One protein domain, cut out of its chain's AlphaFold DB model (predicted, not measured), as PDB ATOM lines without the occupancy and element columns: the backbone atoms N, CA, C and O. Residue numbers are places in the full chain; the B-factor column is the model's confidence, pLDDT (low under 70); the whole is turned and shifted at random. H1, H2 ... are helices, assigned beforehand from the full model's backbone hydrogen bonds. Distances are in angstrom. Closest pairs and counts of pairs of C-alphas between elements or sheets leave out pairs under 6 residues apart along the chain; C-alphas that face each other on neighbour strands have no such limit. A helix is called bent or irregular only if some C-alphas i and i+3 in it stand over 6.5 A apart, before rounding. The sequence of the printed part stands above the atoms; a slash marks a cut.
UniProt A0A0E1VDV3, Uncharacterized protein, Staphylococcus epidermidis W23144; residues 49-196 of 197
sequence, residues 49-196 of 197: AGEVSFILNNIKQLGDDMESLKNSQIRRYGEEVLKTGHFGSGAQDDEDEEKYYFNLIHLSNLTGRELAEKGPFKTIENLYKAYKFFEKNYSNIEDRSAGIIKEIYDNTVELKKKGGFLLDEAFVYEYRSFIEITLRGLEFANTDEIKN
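AT A GLANCE: This is residues 49 to 196 of the 197 residues of an uncharacterized protein of Staphylococcus epidermidis W23144 (UniProt A0A0E1VDV3). H1, H4b, H5 and H6 make a bundle, with H3 and H4a packed over one side and H2 beside H6. The printed part has 148 residues with six named helices, H1 to H6: all helix. It is compact, radius of gyration of the C-alphas 15.4 A, spanning 52 by 32 by 24 A.

HOW THE PARTS SIT: H1, residues 49 to 77, touches H5, residues 144 to 161, opposite ways, closest at C-alphas 55 and 155, 6.1 A. H4, residues 108 to 135, assigned as one helix by its hydrogen bonds, is bent: C-alphas 117 and 120 are 9.4 A apart. Its arm H4b, residues 120 to 135, touches the hub, H6, residues 169 to 194, closest at C-alphas 131 and 179, 6.5 A. H1, H5, H6, both arms and H3, residues 95 to 106, have every O i to N i+4 pair within hydrogen-bond range.

IN THESE COORDINATES: H1, 41.3 A long, begins at C-alpha 49 (243.609, 257.448, 349.960); H6 ends at C-alpha 194 (214.246, 279.563, 316.363).

THE WHOLE: The link from H2, residues 79 to 82, to H3 is long; residues 84 to 95 are among those under pLDDT 70.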
ATOM      1  N   ALA A  49     244.449 256.666 349.042       60.84
ATOM      2  CA  ALA A  49     243.609 257.448 349.960       60.84
ATOM      3  C   ALA A  49     243.737 258.949 349.725       60.84
ATOM      4  O   ALA A  49     242.731 259.649 349.784       60.84
ATOM      5  N   GLY A  50     244.947 259.433 349.427       64.06
ATOM      6  CA  GLY A  50     245.171 260.830 349.052       64.06
ATOM      7  C   GLY A  50     244.402 261.197 347.784       64.06
ATOM      8  O   GLY A  50     243.623 262.146 347.777       64.06
ATOM      9  N   GLU A  51     244.530 260.383 346.740       71.25
ATOM     10  CA  GLU A  51     243.847 260.604 345.463       71.25
ATOM     11  C   GLU A  51     242.325 260.421 345.558       71.25
ATOM     12  O   GLU A  51     241.573 261.205 344.993       71.25
ATOM     13  N   VAL A  52     241.853 259.424 346.308       74.38
ATOM     14  CA  VAL A  52     240.428 259.202 346.586       74.38
ATOM     15  C   VAL A  52     239.853 260.381 347.366       74.38
ATOM     16  O   VAL A  52     238.767 260.843 347.038       74.38
ATOM     17  N   SER A  53     240.580 260.912 348.355       71.19
ATOM     18  CA  SER A  53     240.140 262.096 349.101       71.19
ATOM     19  C   SER A  53     240.044 263.342 348.217       71.19
ATOM     20  O   SER A  53     239.104 264.119 348.365       71.19
ATOM     21  N   PHE A  54     240.957 263.493 347.254       77.56
ATOM     22  CA  PHE A  54     240.925 264.580 346.281       77.56
ATOM     23  C   PHE A  54     239.721 264.455 345.340       77.56
ATOM     24  O   PHE A  54     238.974 265.415 345.184       77.56
ATOM     25  N   ILE A  55     239.470 263.259 344.797       80.06
ATOM     26  CA  ILE A  55     238.302 262.990 343.944       80.06
ATOM     27  C   ILE A  55     236.997 263.254 344.704       80.06
ATOM     28  O   ILE A  55     236.090 263.885 344.173       80.06
ATOM     29  N   LEU A  56     236.899 262.819 345.964       79.38
ATOM     30  CA  LEU A  56     235.722 263.084 346.797       79.38
ATOM     31  C   LEU A  56     235.532 264.579 347.076       79.38
ATOM     32  O   LEU A  56     234.404 265.064 347.062       79.38
ATOM     33  N   ASN A  57     236.620 265.316 347.301       80.06
ATOM     34  CA  ASN A  57     236.555 266.763 347.470       80.06
ATOM     35  C   ASN A  57     236.111 267.469 346.178       80.06
ATOM     36  O   ASN A  57     235.295 268.381 346.246       80.06
ATOM     37  N   ASN A  58     236.578 267.009 345.014       84.00
ATOM     38  CA  ASN A  58     236.137 267.532 343.720       84.00
ATOM     39  C   ASN A  58     234.653 267.247 343.479       84.00
ATOM     40  O   ASN A  58     233.916 268.154 343.119       84.00
ATOM     41  N   ILE A  59     234.190 266.018 343.732       84.06
ATOM     42  CA  ILE A  59     232.768 265.653 343.626       84.06
ATOM     43  C   ILE A  59     231.912 266.552 344.524       84.06
ATOM     44  O   ILE A  59     230.855 267.010 344.100       84.06
ATOM     45  N   LYS A  60     232.382 266.852 345.739       83.81
ATOM     46  CA  LYS A  60     231.690 267.767 346.649       83.81
ATOM     47  C   LYS A  60     231.624 269.195 346.098       83.81
ATOM     48  O   LYS A  60     230.549 269.779 346.091       83.81
ATOM     49  N   GLN A  61     232.742 269.733 345.610       86.38
ATOM     50  CA  GLN A  61     232.776 271.064 344.990       86.38
ATOM     51  C   GLN A  61     231.873 271.147 343.756       86.38
ATOM     52  O   GLN A  61     231.169 272.134 343.574       86.38
ATOM     53  N   LEU A  62     231.846 270.093 342.938       88.25
ATOM     54  CA  LEU A  62     230.930 269.984 341.805       88.25
ATOM     55  C   LEU A  62     229.467 269.950 342.268       88.25
ATOM     56  O   LEU A  62     228.619 270.531 341.603       88.25
ATOM     57  N   GLY A  63     229.179 269.326 343.416       86.25
ATOM     58  CA  GLY A  63     227.880 269.397 344.089       86.25
ATOM     59  C   GLY A  63     227.449 270.828 344.407       86.25
ATOM     60  O   GLY A  63     226.366 271.250 344.003       86.25
ATOM     61  N   ASP A  64     228.328 271.599 345.045       85.56
ATOM     62  CA  ASP A  64     228.068 273.009 345.368       85.56
ATOM     63  C   ASP A  64     227.861 273.853 344.084       85.56
ATOM     64  O   ASP A  64     226.970 274.708 344.006       85.56
ATOM     65  N   ASP A  65     228.641 273.579 343.031       87.88
ATOM     66  CA  ASP A  65     228.500 274.250 341.737       87.88
ATOM     67  C   ASP A  65     227.188 273.881 341.014       87.88
ATOM     68  O   ASP A  65     226.587 274.751 340.373       87.88
ATOM     69  N   MET A  66     226.706 272.632 341.129       90.00
ATOM     70  CA  MET A  66     225.403 272.218 340.583       90.00
ATOM     71  C   MET A  66     224.274 273.070 341.164       90.00
ATOM     72  O   MET A  66     223.410 273.538 340.421       90.00
ATOM     73  N   GLU A  67     224.277 273.309 342.477       86.19
ATOM     74  CA  GLU A  67     223.256 274.131 343.131       86.19
ATOM     75  C   GLU A  67     223.287 275.580 342.622       86.19
ATOM     76  O   GLU A  67     222.250 276.149 342.265       86.19
ATOM     77  N   SER A  68     224.485 276.158 342.520       86.56
ATOM     78  CA  SER A  68     224.688 277.514 342.005       86.56
ATOM     79  C   SER A  68     224.204 277.663 340.557       86.56
ATOM     80  O   SER A  68     223.447 278.588 340.232       86.56
ATOM     81  N   LEU A  69     224.568 276.721 339.681       86.44
ATOM     82  CA  LEU A  69     224.146 276.737 338.282       86.44
ATOM     83  C   LEU A  69     222.652 276.482 338.129       86.44
ATOM     84  O   LEU A  69     222.012 277.175 337.341       86.44
ATOM     85  N   LYS A  70     222.071 275.579 338.921       85.44
ATOM     86  CA  LYS A  70     220.621 275.361 338.955       85.44
ATOM     87  C   LYS A  70     219.877 276.666 339.237       85.44
ATOM     88  O   LYS A  70     218.962 277.030 338.502       85.44
ATOM     89  N   ASN A  71     220.319 277.422 340.241       85.38
ATOM     90  CA  ASN A  71     219.733 278.722 340.572       85.38
ATOM     91  C   ASN A  71     219.906 279.743 339.435       85.38
ATOM     92  O   ASN A  71     218.995 280.525 339.156       85.38
ATOM     93  N   SER A  72     221.045 279.718 338.737       84.62
ATOM     94  CA  SER A  72     221.273 280.559 337.557       84.62
ATOM     95  C   SER A  72     220.345 280.201 336.389       84.62
ATOM     96  O   SER A  72     219.803 281.105 335.754       84.62
ATOM     97  N   GLN A  73     220.132 278.908 336.125       82.38
ATOM     98  CA  GLN A  73     219.222 278.402 335.090       82.38
ATOM     99  C   GLN A  73     217.774 278.824 335.386       82.38
ATOM    100  O   GLN A  73     217.119 279.412 334.528       82.38
ATOM    101  N   ILE A  74     217.314 278.650 336.632       84.62
ATOM    102  CA  ILE A  74     215.983 279.101 337.080       84.62
ATOM    103  C   ILE A  74     215.835 280.617 336.916       84.62
ATOM    104  O   ILE A  74     214.810 281.099 336.443       84.62
ATOM    105  N   ARG A  75     216.863 281.401 337.261       83.81
ATOM    106  CA  ARG A  75     216.818 282.861 337.087       83.81
ATOM    107  C   ARG A  75     216.763 283.274 335.614       83.81
ATOM    108  O   ARG A  75     216.170 284.304 335.306       83.81
ATOM    109  N   ARG A  76     217.411 282.518 334.723       82.81
ATOM    110  CA  ARG A  76     217.502 282.831 333.290       82.81
ATOM    111  C   ARG A  76     216.233 282.457 332.528       82.81
ATOM    112  O   ARG A  76     215.777 283.257 331.721       82.81
ATOM    113  N   TYR A  77     215.684 281.276 332.792       81.69
ATOM    114  CA  TYR A  77     214.571 280.697 332.030       81.69
ATOM    115  C   TYR A  77     213.239 280.675 332.808       81.69
ATOM    116  O   TYR A  77     212.204 280.307 332.261       81.69
ATOM    117  N   GLY A  78     213.242 281.111 334.073       82.56
ATOM    118  CA  GLY A  78     212.070 281.153 334.950       82.56
ATOM    119  C   GLY A  78     211.787 279.824 335.655       82.56
ATOM    120  O   GLY A  78     212.473 278.830 335.453       82.56
ATOM    121  N   GLU A  79     210.736 279.776 336.478       85.06
ATOM    122  CA  GLU A  79     210.316 278.542 337.177       85.06
ATOM    123  C   GLU A  79     209.823 277.438 336.227       85.06
ATOM    124  O   GLU A  79     209.634 276.296 336.637       85.06
ATOM    125  N   GLU A  80     209.648 277.744 334.941       79.44
ATOM    126  CA  GLU A  80     209.235 276.780 333.920       79.44
ATOM    127  C   GLU A  80     210.260 275.647 333.728       79.44
ATOM    128  O   GLU A  80     209.857 274.521 333.443       79.44
ATOM    129  N   VAL A  81     211.560 275.874 333.990       77.88
ATOM    130  CA  VAL A  81     212.570 274.789 333.962       77.88
ATOM    131  C   VAL A  81     212.394 273.762 335.081       77.88
ATOM    132  O   VAL A  81     212.970 272.680 335.009       77.88
ATOM    133  N   LEU A  82     211.610 274.081 336.116       78.25
ATOM    134  CA  LEU A  82     211.295 273.157 337.210       78.25
ATOM    135  C   LEU A  82     210.114 272.242 336.879       78.25
ATOM    136  O   LEU A  82     209.859 271.284 337.610       78.25
ATOM    137  N   LYS A  83     209.363 272.534 335.810       75.62
ATOM    138  CA  LYS A  83     208.224 271.709 335.415       75.62
ATOM    139  C   LYS A  83     208.695 270.504 334.610       75.62
ATOM    140  O   LYS A  83     209.504 270.601 333.686       75.62
ATOM    141  N   THR A  84     208.118 269.351 334.933       65.25
ATOM    142  CA  THR A  84     208.217 268.158 334.096       65.25
ATOM    143  C   THR A  84     207.511 268.441 332.769       65.25
ATOM    144  O   THR A  84     206.336 268.798 332.738       65.25
ATOM    145  N   GLY A  85     208.224 268.280 331.670       62.16
ATOM    146  CA  GLY A  85     207.749 268.454 330.301       62.16
ATOM    147  C   GLY A  85     208.321 267.365 329.394       62.16
ATOM    148  O   GLY A  85     208.953 266.416 329.858       62.16
ATOM    149  N   HIS A  86     208.141 267.502 328.089       60.88
ATOM    150  CA  HIS A  86     208.692 266.555 327.118       60.88
ATOM    151  C   HIS A  86     210.076 267.045 326.683       60.88
ATOM    152  O   HIS A  86     210.272 268.248 326.604       60.88
ATOM    153  N   PHE A  87     211.046 266.156 326.468       60.56
ATOM    154  CA  PHE A  87     212.226 266.516 325.677       60.56
ATOM    155  C   PHE A  87     211.871 266.191 324.229       60.56
ATOM    156  O   PHE A  87     211.273 265.144 323.984       60.56
ATOM    157  N   GLY A  88     212.142 267.107 323.298       51.06
ATOM    158  CA  GLY A  88     211.766 266.943 321.894       51.06
ATOM    159  C   GLY A  88     212.145 265.557 321.360       51.06
ATOM    160  O   GLY A  88     213.287 265.121 321.502       51.06
ATOM    161  N   SER A  89     211.168 264.875 320.760       45.59
ATOM    162  CA  SER A  89     211.308 263.547 320.168       45.59
ATOM    163  C   SER A  89     212.131 263.641 318.879       45.59
ATOM    164  O   SER A  89     211.594 263.860 317.791       45.59
ATOM    165  N   GLY A  90     213.452 263.546 319.020       42.94
ATOM    166  CA  GLY A  90     214.386 263.367 317.913       42.94
ATOM    167  C   GLY A  90     214.394 261.903 317.480       42.94
ATOM    168  O   GLY A  90     214.723 261.027 318.272       42.94
ATOM    169  N   ALA A  91     213.993 261.652 316.235       43.22
ATOM    170  CA  ALA A  91     213.797 260.323 315.667       43.22
ATOM    171  C   ALA A  91     215.030 259.393 315.746       43.22
ATOM    172  O   ALA A  91     216.169 259.844 315.627       43.22
ATOM    173  N   GLN A  92     214.718 258.089 315.806       49.44
ATOM    174  CA  GLN A  92     215.561 256.904 315.563       49.44
ATOM    175  C   GLN A  92     216.611 256.581 316.643       49.44
ATOM    176  O   GLN A  92     217.699 257.147 316.658       49.44
ATOM    177  N   ASP A  93     216.290 255.634 317.540       45.62
ATOM    178  CA  ASP A  93     216.859 254.274 317.396       45.62
ATOM    179  C   ASP A  93     216.348 253.205 318.392       45.62
ATOM    180  O   ASP A  93     216.577 252.032 318.137       45.62
ATOM    181  N   ASP A  94     215.579 253.527 319.438       57.09
ATOM    182  CA  ASP A  94     214.824 252.513 320.209       57.09
ATOM    183  C   ASP A  94     213.791 253.197 321.124       57.09
ATOM    184  O   ASP A  94     214.168 253.914 322.055       57.09
ATOM    185  N   GLU A  95     212.486 252.974 320.900       66.69
ATOM    186  CA  GLU A  95     211.415 253.528 321.764       66.69
ATOM    187  C   GLU A  95     211.610 253.127 323.236       66.69
ATOM    188  O   GLU A  95     211.294 253.894 324.150       66.69
ATOM    189  N   ASP A  96     212.168 251.939 323.478       79.50
ATOM    190  CA  ASP A  96     212.432 251.425 324.818       79.50
ATOM    191  C   ASP A  96     213.606 252.141 325.508       79.50
ATOM    192  O   ASP A  96     213.547 252.389 326.717       79.50
ATOM    193  N   GLU A  97     214.651 252.518 324.763       84.62
ATOM    194  CA  GLU A  97     215.819 253.214 325.314       84.62
ATOM    195  C   GLU A  97     215.502 254.689 325.602       84.62
ATOM    196  O   GLU A  97     215.794 255.182 326.697       84.62
ATOM    197  N   GLU A  98     214.819 255.374 324.678       85.44
ATOM    198  CA  GLU A  98     214.339 256.743 324.894       85.44
ATOM    199  C   GLU A  98     213.417 256.808 326.116       85.44
ATOM    200  O   GLU A  98     213.618 257.626 327.020       85.44
ATOM    201  N   LYS A  99     212.445 255.891 326.197       87.38
ATOM    202  CA  LYS A  99     211.529 255.798 327.336       87.38
ATOM    203  C   LYS A  99     212.272 255.506 328.631       87.38
ATOM    204  O   LYS A  99     211.920 256.074 329.664       87.38
ATOM    205  N   TYR A 100     213.280 254.636 328.611       91.06
ATOM    206  CA  TYR A 100     214.107 254.361 329.782       91.06
ATOM    207  C   TYR A 100     214.839 255.620 330.263       91.06
ATOM    208  O   TYR A 100     214.713 255.978 331.434       91.06
ATOM    209  N   TYR A 101     215.549 256.323 329.378       93.38
ATOM    210  CA  TYR A 101     216.306 257.524 329.740       93.38
ATOM    211  C   TYR A 101     215.413 258.685 330.165       93.38
ATOM    212  O   TYR A 101     215.703 259.343 331.167       93.38
ATOM    213  N   PHE A 102     214.298 258.903 329.465       90.31
ATOM    214  CA  PHE A 102     213.313 259.913 329.839       90.31
ATOM    215  C   PHE A 102     212.811 259.675 331.264       90.31
ATOM    216  O   PHE A 102     212.806 260.578 332.102       90.31
ATOM    217  N   ASN A 103     212.430 258.433 331.549       90.44
ATOM    218  CA  ASN A 103     211.929 258.026 332.847       90.44
ATOM    219  C   ASN A 103     212.999 258.108 333.940       90.44
ATOM    220  O   ASN A 103     212.701 258.544 335.047       90.44
ATOM    221  N   LEU A 104     214.243 257.731 333.639       93.06
ATOM    222  CA  LEU A 104     215.351 257.808 334.588       93.06
ATOM    223  C   LEU A 104     215.631 259.254 335.032       93.06
ATOM    224  O   LEU A 104     215.998 259.471 336.189       93.06
ATOM    225  N   ILE A 105     215.438 260.227 334.133       92.31
ATOM    226  CA  ILE A 105     215.622 261.656 334.411       92.31
ATOM    227  C   ILE A 105     214.395 262.274 335.083       92.31
ATOM    228  O   ILE A 105     214.572 263.092 335.974       92.31
ATOM    229  N   HIS A 106     213.161 261.924 334.719       87.56
ATOM    230  CA  HIS A 106     211.970 262.638 335.219       87.56
ATOM    231  C   HIS A 106     211.258 261.961 336.388       87.56
ATOM    232  O   HIS A 106     210.540 262.613 337.143       87.56
ATOM    233  N   LEU A 107     211.431 260.650 336.554       87.31
ATOM    234  CA  LEU A 107     210.706 259.872 337.548       87.31
ATOM    235  C   LEU A 107     211.664 259.445 338.661       87.31
ATOM    236  O   LEU A 107     212.386 258.454 338.544       87.31
ATOM    237  N   SER A 108     211.646 260.188 339.771       85.38
ATOM    238  CA  SER A 108     212.534 259.947 340.919       85.38
ATOM    239  C   SER A 108     212.434 258.517 341.460       85.38
ATOM    240  O   SER A 108     213.438 257.930 341.851       85.38
ATOM    241  N   ASN A 109     211.247 257.904 341.421       85.44
ATOM    242  CA  ASN A 109     211.045 256.512 341.822       85.44
ATOM    243  C   ASN A 109     211.807 255.513 340.935       85.44
ATOM    244  O   ASN A 109     212.196 254.449 341.417       85.44
ATOM    245  N   LEU A 110     212.027 255.826 339.656       89.12
ATOM    246  CA  LEU A 110     212.813 254.985 338.756       89.12
ATOM    247  C   LEU A 110     214.311 255.213 338.931       89.12
ATOM    248  O   LEU A 110     215.054 254.235 338.930       89.12
ATOM    249  N   THR A 111     214.747 256.445 339.205       88.06
ATOM    250  CA  THR A 111     216.120 256.705 339.669       88.06
ATOM    251  C   THR A 111     216.420 255.936 340.960       88.06
ATOM    252  O   THR A 111     217.452 255.277 341.056       88.06
ATOM    253  N   GLY A 112     215.496 255.948 341.926       86.19
ATOM    254  CA  GLY A 112     215.629 255.203 343.181       86.19
ATOM    255  C   GLY A 112     215.679 253.688 342.978       86.19
ATOM    256  O   GLY A 112     216.467 253.001 343.626       86.19
ATOM    257  N   ARG A 113     214.897 253.151 342.032       89.19
ATOM    258  CA  ARG A 113     214.966 251.729 341.659       89.19
ATOM    259  C   ARG A 113     216.314 251.371 341.036       89.19
ATOM    260  O   ARG A 113     216.932 250.398 341.450       89.19
ATOM    261  N   GLU A 114     216.781 252.170 340.081       91.38
ATOM    262  CA  GLU A 114     218.086 251.991 339.436       91.38
ATOM    263  C   GLU A 114     219.226 252.031 340.468       91.38
ATOM    264  O   GLU A 114     220.117 251.177 340.451       91.38
ATOM    265  N   LEU A 115     219.144 252.966 341.421       89.88
ATOM    266  CA  LEU A 115     220.077 253.094 342.533       89.88
ATOM    267  C   LEU A 115     220.079 251.855 343.432       89.88
ATOM    268  O   LEU A 115     221.153 251.358 343.773       89.88
ATOM    269  N   ALA A 116     218.903 251.334 343.783       88.62
ATOM    270  CA  ALA A 116     218.770 250.142 344.614       88.62
ATOM    271  C   ALA A 116     219.274 248.869 343.910       88.62
ATOM    272  O   ALA A 116     219.910 248.026 344.541       88.62
ATOM    273  N   GLU A 117     219.012 248.727 342.609       91.31
ATOM    274  CA  GLU A 117     219.353 247.525 341.840       91.31
ATOM    275  C   GLU A 117     220.814 247.504 341.377       91.31
ATOM    276  O   GLU A 117     221.455 246.451 341.392       91.31
ATOM    277  N   LYS A 118     221.355 248.651 340.946       90.94
ATOM    278  CA  LYS A 118     222.666 248.727 340.276       90.94
ATOM    279  C   LYS A 118     223.706 249.551 341.032       90.94
ATOM    280  O   LYS A 118     224.889 249.527 340.676       90.94
ATOM    281  N   GLY A 119     223.297 250.251 342.086       88.25
ATOM    282  CA  GLY A 119     224.164 251.083 342.908       88.25
ATOM    283  C   GLY A 119     224.482 252.453 342.291       88.25
ATOM    284  O   GLY A 119     224.198 252.721 341.116       88.25
ATOM    285  N   PRO A 120     225.123 253.341 343.072       90.31
ATOM    286  CA  PRO A 120     225.293 254.750 342.711       90.31
ATOM    287  C   PRO A 120     226.177 254.947 341.478       90.31
ATOM    288  O   PRO A 120     225.831 255.711 340.584       90.31
ATOM    289  N   PHE A 121     227.274 254.190 341.363       90.81
ATOM    290  CA  PHE A 121     228.177 254.282 340.213       90.81
ATOM    291  C   PHE A 121     227.474 254.002 338.884       90.81
ATOM    292  O   PHE A 121     227.696 254.712 337.905       90.81
ATOM    293  N   LYS A 122     226.646 252.949 338.834       93.56
ATOM    294  CA  LYS A 122     225.950 252.586 337.597       93.56
ATOM    295  C   LYS A 122     224.802 253.546 337.301       93.56
ATOM    296  O   LYS A 122     224.560 253.854 336.140       93.56
ATOM    297  N   THR A 123     224.156 254.057 338.345       94.19
ATOM    298  CA  THR A 123     223.092 255.056 338.215       94.19
ATOM    299  C   THR A 123     223.626 256.364 337.634       94.19
ATOM    300  O   THR A 123     223.058 256.858 336.669       94.19
ATOM    301  N   ILE A 124     224.767 256.873 338.120       95.00
ATOM    302  CA  ILE A 124     225.428 258.058 337.539       95.00
ATOM    303  C   ILE A 124     225.848 257.813 336.086       95.00
ATOM    304  O   ILE A 124     225.643 258.679 335.240       95.00
ATOM    305  N   GLU A 125     226.397 256.634 335.770       95.88
ATOM    306  CA  GLU A 125     226.737 256.269 334.388       95.88
ATOM    307  C   GLU A 125     225.502 256.318 333.473       95.88
ATOM    308  O   GLU A 125     225.564 256.880 332.381       95.88
ATOM    309  N   ASN A 126     224.375 255.752 333.910       96.44
ATOM    310  CA  ASN A 126     223.152 255.718 333.112       96.44
ATOM    311  C   ASN A 126     222.476 257.094 333.018       96.44
ATOM    312  O   ASN A 126     221.974 257.441 331.954       96.44
ATOM    313  N   LEU A 127     222.536 257.912 334.073       96.44
ATOM    314  CA  LEU A 127     222.103 259.313 334.043       96.44
ATOM    315  C   LEU A 127     222.944 260.146 333.064       96.44
ATOM    316  O   LEU A 127     222.393 260.920 332.288       96.44
ATOM    317  N   TYR A 128     224.266 259.947 333.031       96.38
ATOM    318  CA  TYR A 128     225.136 260.609 332.053       96.38
ATOM    319  C   TYR A 128     224.820 260.183 330.611       96.38
ATOM    320  O   TYR A 128     224.776 261.020 329.711       96.38
ATOM    321  N   LYS A 129     224.547 258.893 330.374       95.31
ATOM    322  CA  LYS A 129     224.096 258.418 329.052       95.31
ATOM    323  C   LYS A 129     222.764 259.035 328.648       95.31
ATOM    324  O   LYS A 129     222.647 259.487 327.515       95.31
ATOM    325  N   ALA A 130     221.811 259.109 329.575       94.00
ATOM    326  CA  ALA A 130     220.526 259.759 329.355       94.00
ATOM    327  C   ALA A 130     220.706 261.238 328.972       94.00
ATOM    328  O   ALA A 130     220.114 261.699 328.001       94.00
ATOM    329  N   TYR A 131     221.593 261.955 329.669       93.56
ATOM    330  CA  TYR A 131     221.970 263.320 329.305       93.56
ATOM    331  C   TYR A 131     222.504 263.398 327.869       93.56
ATOM    332  O   TYR A 131     221.945 264.126 327.057       93.56
ATOM    333  N   LYS A 132     223.524 262.601 327.518       92.69
ATOM    334  CA  LYS A 132     224.099 262.582 326.159       92.69
ATOM    335  C   LYS A 132     223.076 262.205 325.083       92.69
ATOM    336  O   LYS A 132     223.181 262.689 323.958       92.69
ATOM    337  N   PHE A 133     222.114 261.344 325.419       91.38
ATOM    338  CA  PHE A 133     221.046 260.930 324.516       91.38
ATOM    339  C   PHE A 133     220.131 262.099 324.141       91.38
ATOM    340  O   PHE A 133     219.790 262.220 322.970       91.38
ATOM    341  N   PHE A 134     219.760 262.961 325.094       88.62
ATOM    342  CA  PHE A 134     218.894 264.117 324.828       88.62
ATOM    343  C   PHE A 134     219.664 265.365 324.387       88.62
ATOM    344  O   PHE A 134     219.179 266.099 323.533       88.62
ATOM    345  N   GLU A 135     220.875 265.587 324.905       88.06
ATOM    346  CA  GLU A 135     221.729 266.735 324.561       88.06
ATOM    347  C   GLU A 135     221.952 266.851 323.046       88.06
ATOM    348  O   GLU A 135     221.947 267.953 322.508       88.06
ATOM    349  N   LYS A 136     222.075 265.716 322.340       86.50
ATOM    350  CA  LYS A 136     222.289 265.668 320.882       86.50
ATOM    351  C   LYS A 136     221.203 266.386 320.064       86.50
ATOM    352  O   LYS A 136     221.439 266.691 318.899       86.50
ATOM    353  N   ASN A 137     220.024 266.617 320.650       82.31
ATOM    354  CA  ASN A 137     218.888 267.270 320.001       82.31
ATOM    355  C   ASN A 137     218.944 268.807 320.097       82.31
ATOM    356  O   ASN A 137     218.068 269.478 319.550       82.31
ATOM    357  N   TYR A 138     219.942 269.367 320.786       81.62
ATOM    358  CA  TYR A 138     220.093 270.805 320.996       81.62
ATOM    359  C   TYR A 138     221.386 271.315 320.345       81.62
ATOM    360  O   TYR A 138     222.399 270.614 320.297       81.62
ATOM    361  N   SER A 139     221.348 272.544 319.821       67.44
ATOM    362  CA  SER A 139     222.520 273.230 319.265       67.44
ATOM    363  C   SER A 139     223.629 273.351 320.315       67.44
ATOM    364  O   SER A 139     223.348 273.416 321.511       67.44
ATOM    365  N   ASN A 140     224.888 273.381 319.861       59.91
ATOM    366  CA  ASN A 140     226.113 273.412 320.675       59.91
ATOM    367  C   ASN A 140     226.234 274.738 321.462       59.91
ATOM    368  O   ASN A 140     227.072 275.590 321.172       59.91
ATOM    369  N   ILE A 141     225.359 274.937 322.443       58.09
ATOM    370  CA  ILE A 141     225.458 276.016 323.414       58.09
ATOM    371  C   ILE A 141     226.555 275.584 324.376       58.09
ATOM    372  O   ILE A 141     226.449 274.553 325.037       58.09
ATOM    373  N   GLU A 142     227.637 276.356 324.420       56.94
ATOM    374  CA  GLU A 142     228.731 276.145 325.361       56.94
ATOM    375  C   GLU A 142     228.200 276.399 326.786       56.94
ATOM    376  O   GLU A 142     228.200 277.520 327.297       56.94
ATOM    377  N   ASP A 143     227.639 275.356 327.402       71.62
ATOM    378  CA  ASP A 143     227.015 275.416 328.718       71.62
ATOM    379  C   ASP A 143     227.967 274.829 329.765       71.62
ATOM    380  O   ASP A 143     228.314 273.645 329.739       71.62
ATOM    381  N   ARG A 144     228.362 275.653 330.743       83.00
ATOM    382  CA  ARG A 144     229.136 275.211 331.916       83.00
ATOM    383  C   ARG A 144     228.465 274.020 332.616       83.00
ATOM    384  O   ARG A 144     229.165 273.178 333.175       83.00
ATOM    385  N   SER A 145     227.139 273.916 332.544       86.50
ATOM    386  CA  SER A 145     226.357 272.805 333.096       86.50
ATOM    387  C   SER A 145     226.728 271.460 332.454       86.50
ATOM    388  O   SER A 145     226.902 270.474 333.170       86.50
ATOM    389  N   ALA A 146     226.964 271.425 331.136       88.25
ATOM    390  CA  ALA A 146     227.432 270.236 330.417       88.25
ATOM    391  C   ALA A 146     228.818 269.781 330.903       88.25
ATOM    392  O   ALA A 146     229.069 268.586 331.092       88.25
ATOM    393  N   GLY A 147     229.707 270.750 331.158       89.44
ATOM    394  CA  GLY A 147     231.031 270.515 331.734       89.44
ATOM    395  C   GLY A 147     230.947 269.835 333.100       89.44
ATOM    396  O   GLY A 147     231.553 268.784 333.298       89.44
ATOM    397  N   ILE A 148     230.115 270.360 334.002       90.50
ATOM    398  CA  ILE A 148     229.916 269.784 335.342       90.50
ATOM    399  C   ILE A 148     229.324 268.377 335.274       90.50
ATOM    400  O   ILE A 148     229.800 267.479 335.970       90.50
ATOM    401  N   ILE A 149     228.327 268.157 334.411       93.44
ATOM    402  CA  ILE A 149     227.722 266.833 334.219       93.44
ATOM    403  C   ILE A 149     228.793 265.805 333.825       93.44
ATOM    404  O   ILE A 149     228.890 264.724 334.414       93.44
ATOM    405  N   LYS A 150     229.657 266.167 332.872       93.88
ATOM    406  CA  LYS A 150     230.770 265.320 332.440       93.88
ATOM    407  C   LYS A 150     231.815 265.118 333.543       93.88
ATOM    408  O   LYS A 150     232.259 263.990 333.750       93.88
ATOM    409  N   GLU A 151     232.206 266.171 334.255       92.94
ATOM    410  CA  GLU A 151     233.212 266.090 335.319       92.94
ATOM    411  C   GLU A 151     232.759 265.196 336.478       92.94
ATOM    412  O   GLU A 151     233.557 264.405 336.987       92.94
ATOM    413  N   ILE A 152     231.480 265.242 336.861       93.06
ATOM    414  CA  ILE A 152     230.913 264.337 337.872       93.06
ATOM    415  C   ILE A 152     231.004 262.883 337.405       93.06
ATOM    416  O   ILE A 152     231.421 262.011 338.175       93.06
ATOM    417  N   TYR A 153     230.653 262.607 336.147       94.81
ATOM    418  CA  TYR A 153     230.784 261.272 335.566       94.81
ATOM    419  C   TYR A 153     232.243 260.786 335.565       94.81
ATOM    420  O   TYR A 153     232.523 259.681 336.041       94.81
ATOM    421  N   ASP A 154     233.181 261.613 335.101       94.06
ATOM    422  CA  ASP A 154     234.601 261.263 335.016       94.06
ATOM    423  C   ASP A 154     235.191 260.969 336.411       94.06
ATOM    424  O   ASP A 154     235.801 259.913 336.621       94.06
ATOM    425  N   ASN A 155     234.917 261.834 337.397       89.81
ATOM    426  CA  ASN A 155     235.332 261.630 338.789       89.81
ATOM    427  C   ASN A 155     234.681 260.376 339.398       89.81
ATOM    428  O   ASN A 155     235.330 259.632 340.132       89.81
ATOM    429  N   THR A 156     233.422 260.085 339.063       90.31
ATOM    430  CA  THR A 156     232.712 258.877 339.510       90.31
ATOM    431  C   THR A 156     233.362 257.599 338.971       90.31
ATOM    432  O   THR A 156     233.560 256.625 339.708       90.31
ATOM    433  N   VAL A 157     233.736 257.589 337.689       90.69
ATOM    434  CA  VAL A 157     234.457 256.472 337.066       90.69
ATOM    435  C   VAL A 157     235.837 256.296 337.700       90.69
ATOM    436  O   VAL A 157     236.251 255.163 337.968       90.69
ATOM    437  N   GLU A 158     236.548 257.392 337.963       88.25
ATOM    438  CA  GLU A 158     237.860 257.358 338.608       88.25
ATOM    439  C   GLU A 158     237.777 256.851 340.056       88.25
ATOM    440  O   GLU A 158     238.532 255.952 340.441       88.25
ATOM    441  N   LEU A 159     236.800 257.330 340.830       84.50
ATOM    442  CA  LEU A 159     236.534 256.884 342.196       84.50
ATOM    443  C   LEU A 159     236.284 255.370 342.249       84.50
ATOM    444  O   LEU A 159     236.877 254.669 343.075       84.50
ATOM    445  N   LYS A 160     235.471 254.848 341.317       85.88
ATOM    446  CA  LYS A 160     235.203 253.408 341.185       85.88
ATOM    447  C   LYS A 160     236.480 252.617 340.907       85.88
ATOM    448  O   LYS A 160     236.715 251.593 341.548       85.88
ATOM    449  N   LYS A 161     237.315 253.086 339.969       85.62
ATOM    450  CA  LYS A 161     238.593 252.440 339.609       85.62
ATOM    451  C   LYS A 161     239.549 252.372 340.800       85.62
ATOM    452  O   LYS A 161     240.216 251.357 340.981       85.62
ATOM    453  N   LYS A 162     239.575 253.413 341.637       81.56
ATOM    454  CA  LYS A 162     240.418 253.481 342.843       81.56
ATOM    455  C   LYS A 162     239.826 252.753 344.054       81.56
ATOM    456  O   LYS A 162     240.449 252.715 345.113       81.56
ATOM    457  N   GLY A 163     238.652 252.134 343.905       73.50
ATOM    458  CA  GLY A 163     237.978 251.393 344.970       73.50
ATOM    459  C   GLY A 163     237.413 252.282 346.078       73.50
ATOM    460  O   GLY A 163     237.141 251.767 347.164       73.50
ATOM    461  N   GLY A 164     237.254 253.581 345.811       70.75
ATOM    462  CA  GLY A 164     236.571 254.503 346.704       70.75
ATOM    463  C   GLY A 164     235.075 254.203 346.755       70.75
ATOM    464  O   GLY A 164     234.487 253.683 345.807       70.75
ATOM    465  N   PHE A 165     234.459 254.515 347.886       64.75
ATOM    466  CA  PHE A 165     233.029 254.354 348.103       64.75
ATOM    467  C   PHE A 165     232.552 255.582 348.860       64.75
ATOM    468  O   PHE A 165     232.868 255.700 350.038       64.75
ATOM    469  N   LEU A 166     231.882 256.505 348.169       62.34
ATOM    470  CA  LEU A 166     231.138 257.627 348.749       62.34
ATOM    471  C   LEU A 166     230.454 258.386 347.609       62.34
ATOM    472  O   LEU A 166     230.972 259.356 347.071       62.34
ATOM    473  N   LEU A 167     229.302 257.861 347.217       68.12
ATOM    474  CA  LEU A 167     228.261 258.582 346.500       68.12
ATOM    475  C   LEU A 167     226.992 258.217 347.251       68.12
ATOM    476  O   LEU A 167     226.584 257.051 347.224       68.12
ATOM    477  N   ASP A 168     226.470 259.155 348.029       77.19
ATOM    478  CA  ASP A 168     225.230 258.926 348.746       77.19
ATOM    479  C   ASP A 168     224.028 259.090 347.809       77.19
ATOM    480  O   ASP A 168     224.125 259.551 346.669       77.19
ATOM    481  N   GLU A 169     222.882 258.617 348.280       84.12
ATOM    482  CA  GLU A 169     221.629 258.679 347.538       84.12
ATOM    483  C   GLU A 169     221.223 260.127 347.221       84.12
ATOM    484  O   GLU A 169     220.742 260.398 346.122       84.12
ATOM    485  N   ALA A 170     221.483 261.060 348.143       87.00
ATOM    486  CA  ALA A 170     221.177 262.477 347.969       87.00
ATOM    487  C   ALA A 170     221.923 263.068 346.765       87.00
ATOM    488  O   ALA A 170     221.288 263.654 345.889       87.00
ATOM    489  N   PHE A 171     223.227 262.808 346.653       88.69
ATOM    490  CA  PHE A 171     224.040 263.262 345.528       88.69
ATOM    491  C   PHE A 171     223.522 262.731 344.183       88.69
ATOM    492  O   PHE A 171     223.478 263.460 343.194       88.69
ATOM    493  N   VAL A 172     223.087 261.467 344.125       90.88
ATOM    494  CA  VAL A 172     222.535 260.881 342.890       90.88
ATOM    495  C   VAL A 172     221.235 261.581 342.478       90.88
ATOM    496  O   VAL A 172     221.034 261.846 341.289       90.88
ATOM    497  N   TYR A 173     220.364 261.919 343.432       90.69
ATOM    498  CA  TYR A 173     219.143 262.674 343.143       90.69
ATOM    499  C   TYR A 173     219.415 264.122 342.738       90.69
ATOM    500  O   TYR A 173     218.745 264.627 341.833       90.69
ATOM    501  N   GLU A 174     220.388 264.779 343.367       91.69
ATOM    502  CA  GLU A 174     220.826 266.123 342.986       91.69
ATOM    503  C   GLU A 174     221.377 266.134 341.563       91.69
ATOM    504  O   GLU A 174     220.936 266.938 340.746       91.69
ATOM    505  N   TYR A 175     222.238 265.172 341.231       93.75
ATOM    506  CA  TYR A 175     222.773 264.997 339.885       93.75
ATOM    507  C   TYR A 175     221.665 264.762 338.847       93.75
ATOM    508  O   TYR A 175     221.643 265.399 337.793       93.75
ATOM    509  N   ARG A 176     220.681 263.908 339.165       94.38
ATOM    510  CA  ARG A 176     219.491 263.689 338.327       94.38
ATOM    511  C   ARG A 176     218.685 264.976 338.119       94.38
ATOM    512  O   ARG A 176     218.313 265.282 336.989       94.38
ATOM    513  N   SER A 177     218.426 265.735 339.184       91.56
ATOM    514  CA  SER A 177     217.688 267.002 339.099       91.56
ATOM    515  C   SER A 177     218.457 268.056 338.301       91.56
ATOM    516  O   SER A 177     217.855 268.811 337.541       91.56
ATOM    517  N   PHE A 178     219.780 268.095 338.445       92.88
ATOM    518  CA  PHE A 178     220.639 269.003 337.700       92.88
ATOM    519  C   PHE A 178     220.624 268.703 336.196       92.88
ATOM    520  O   PHE A 178     220.494 269.628 335.392       92.88
ATOM    521  N   ILE A 179     220.665 267.422 335.809       93.44
ATOM    522  CA  ILE A 179     220.508 266.988 334.411       93.44
ATOM    523  C   ILE A 179     219.156 267.430 333.843       93.44
ATOM    524  O   ILE A 179     219.114 267.999 332.755       93.44
ATOM    525  N   GLU A 180     218.060 267.199 334.573       92.00
ATOM    526  CA  GLU A 180     216.710 267.580 334.136       92.00
ATOM    527  C   GLU A 180     216.618 269.084 333.833       92.00
ATOM    528  O   GLU A 180     216.168 269.478 332.756       92.00
ATOM    529  N   ILE A 181     217.104 269.917 334.755       89.75
ATOM    530  CA  ILE A 181     217.061 271.379 334.625       89.75
ATOM    531  C   ILE A 181     217.987 271.868 333.510       89.75
ATOM    532  O   ILE A 181     217.634 272.797 332.789       89.75
ATOM    533  N   THR A 182     219.146 271.233 333.336       90.06
ATOM    534  CA  THR A 182     220.076 271.569 332.249       90.06
ATOM    535  C   THR A 182     219.440 271.299 330.886       90.06
ATOM    536  O   THR A 182     219.418 272.181 330.033       90.06
ATOM    537  N   LEU A 183     218.845 270.117 330.693       89.69
ATOM    538  CA  LEU A 183     218.160 269.771 329.443       89.69
ATOM    539  C   LEU A 183     216.967 270.698 329.164       89.69
ATOM    540  O   LEU A 183     216.750 271.091 328.019       89.69
ATOM    541  N   ARG A 184     216.236 271.119 330.204       87.12
ATOM    542  CA  ARG A 184     215.195 272.154 330.086       87.12
ATOM    543  C   ARG A 184     215.759 273.498 329.642       87.12
ATOM    544  O   ARG A 184     215.203 274.116 328.741       87.12
ATOM    545  N   GLY A 185     216.852 273.950 330.252       85.81
ATOM    546  CA  GLY A 185     217.521 275.193 329.863       85.81
ATOM    547  C   GLY A 185     217.941 275.186 328.390       85.81
ATOM    548  O   GLY A 185     217.705 276.165 327.682       85.81
ATOM    549  N   LEU A 186     218.477 274.058 327.909       86.62
ATOM    550  CA  LEU A 186     218.827 273.858 326.498       86.62
ATOM    551  C   LEU A 186     217.598 273.898 325.578       86.62
ATOM    552  O   LEU A 186     217.641 274.530 324.524       86.62
ATOM    553  N   GLU A 187     216.484 273.282 325.982       85.56
ATOM    554  CA  GLU A 187     215.220 273.323 325.238       85.56
ATOM    555  C   GLU A 187     214.675 274.750 325.080       85.56
ATOM    556  O   GLU A 187     214.310 275.155 323.970       85.56
ATOM    557  N   PHE A 188     214.657 275.530 326.164       83.06
ATOM    558  CA  PHE A 188     214.225 276.929 326.114       83.06
ATOM    559  C   PHE A 188     215.149 277.773 325.240       83.06
ATOM    560  O   PHE A 188     214.667 278.505 324.379       83.06
ATOM    561  N   ALA A 189     216.466 277.624 325.402       81.88
ATOM    562  CA  ALA A 189     217.440 278.363 324.607       81.88
ATOM    563  C   ALA A 189     217.299 278.085 323.101       81.88
ATOM    564  O   ALA A 189     217.270 279.022 322.307       81.88
ATOM    565  N   ASN A 190     217.134 276.816 322.717       78.06
ATOM    566  CA  ASN A 190     216.951 276.415 321.322       78.06
ATOM    567  C   ASN A 190     215.626 276.948 320.738       78.06
ATOM    568  O   ASN A 190     215.560 277.365 319.585       78.06
ATOM    569  N   THR A 191     214.561 276.981 321.546       75.12
ATOM    570  CA  THR A 191     213.257 277.527 321.129       75.12
ATOM    571  C   THR A 191     213.302 279.046 320.930       75.12
ATOM    572  O   THR A 191     212.615 279.572 320.053       75.12
ATOM    573  N   ASP A 192     214.085 279.757 321.741       64.75
ATOM    574  CA  ASP A 192     214.256 281.205 321.625       64.75
ATOM    575  C   ASP A 192     215.131 281.598 320.424       64.75
ATOM    576  O   ASP A 192     214.853 282.619 319.798       64.75
ATOM    577  N   GLU A 193     216.133 280.797 320.044       59.94
ATOM    578  CA  GLU A 193     216.892 281.006 318.796       59.94
ATOM    579  C   GLU A 193     215.993 280.860 317.559       59.94
ATOM    580  O   GLU A 193     215.947 281.765 316.733       59.94
ATOM    581  N   ILE A 194     215.170 279.804 317.491       59.41
ATOM    582  CA  ILE A 194     214.246 279.563 316.363       59.41
ATOM    583  C   ILE A 194     213.222 280.700 316.178       59.41
ATOM    584  O   ILE A 194     212.730 280.915 315.076       59.41
ATOM    585  N   LYS A 195     212.861 281.427 317.242       58.06
ATOM    586  CA  LYS A 195     211.919 282.561 317.158       58.06
ATOM    587  C   LYS A 195     212.560 283.866 316.682       58.06
ATOM    588  O   LYS A 195     211.818 284.797 316.371       58.06
ATOM    589  N   ASN A 196     213.887 283.964 316.716       54.44
ATOM    590  CA  ASN A 196     214.630 285.179 316.383       54.44
ATOM    591  C   ASN A 196     215.301 285.128 314.993       54.44
ATOM    592  O   ASN A 196     215.877 286.141 314.592       54.44
TER     593      ASN A 196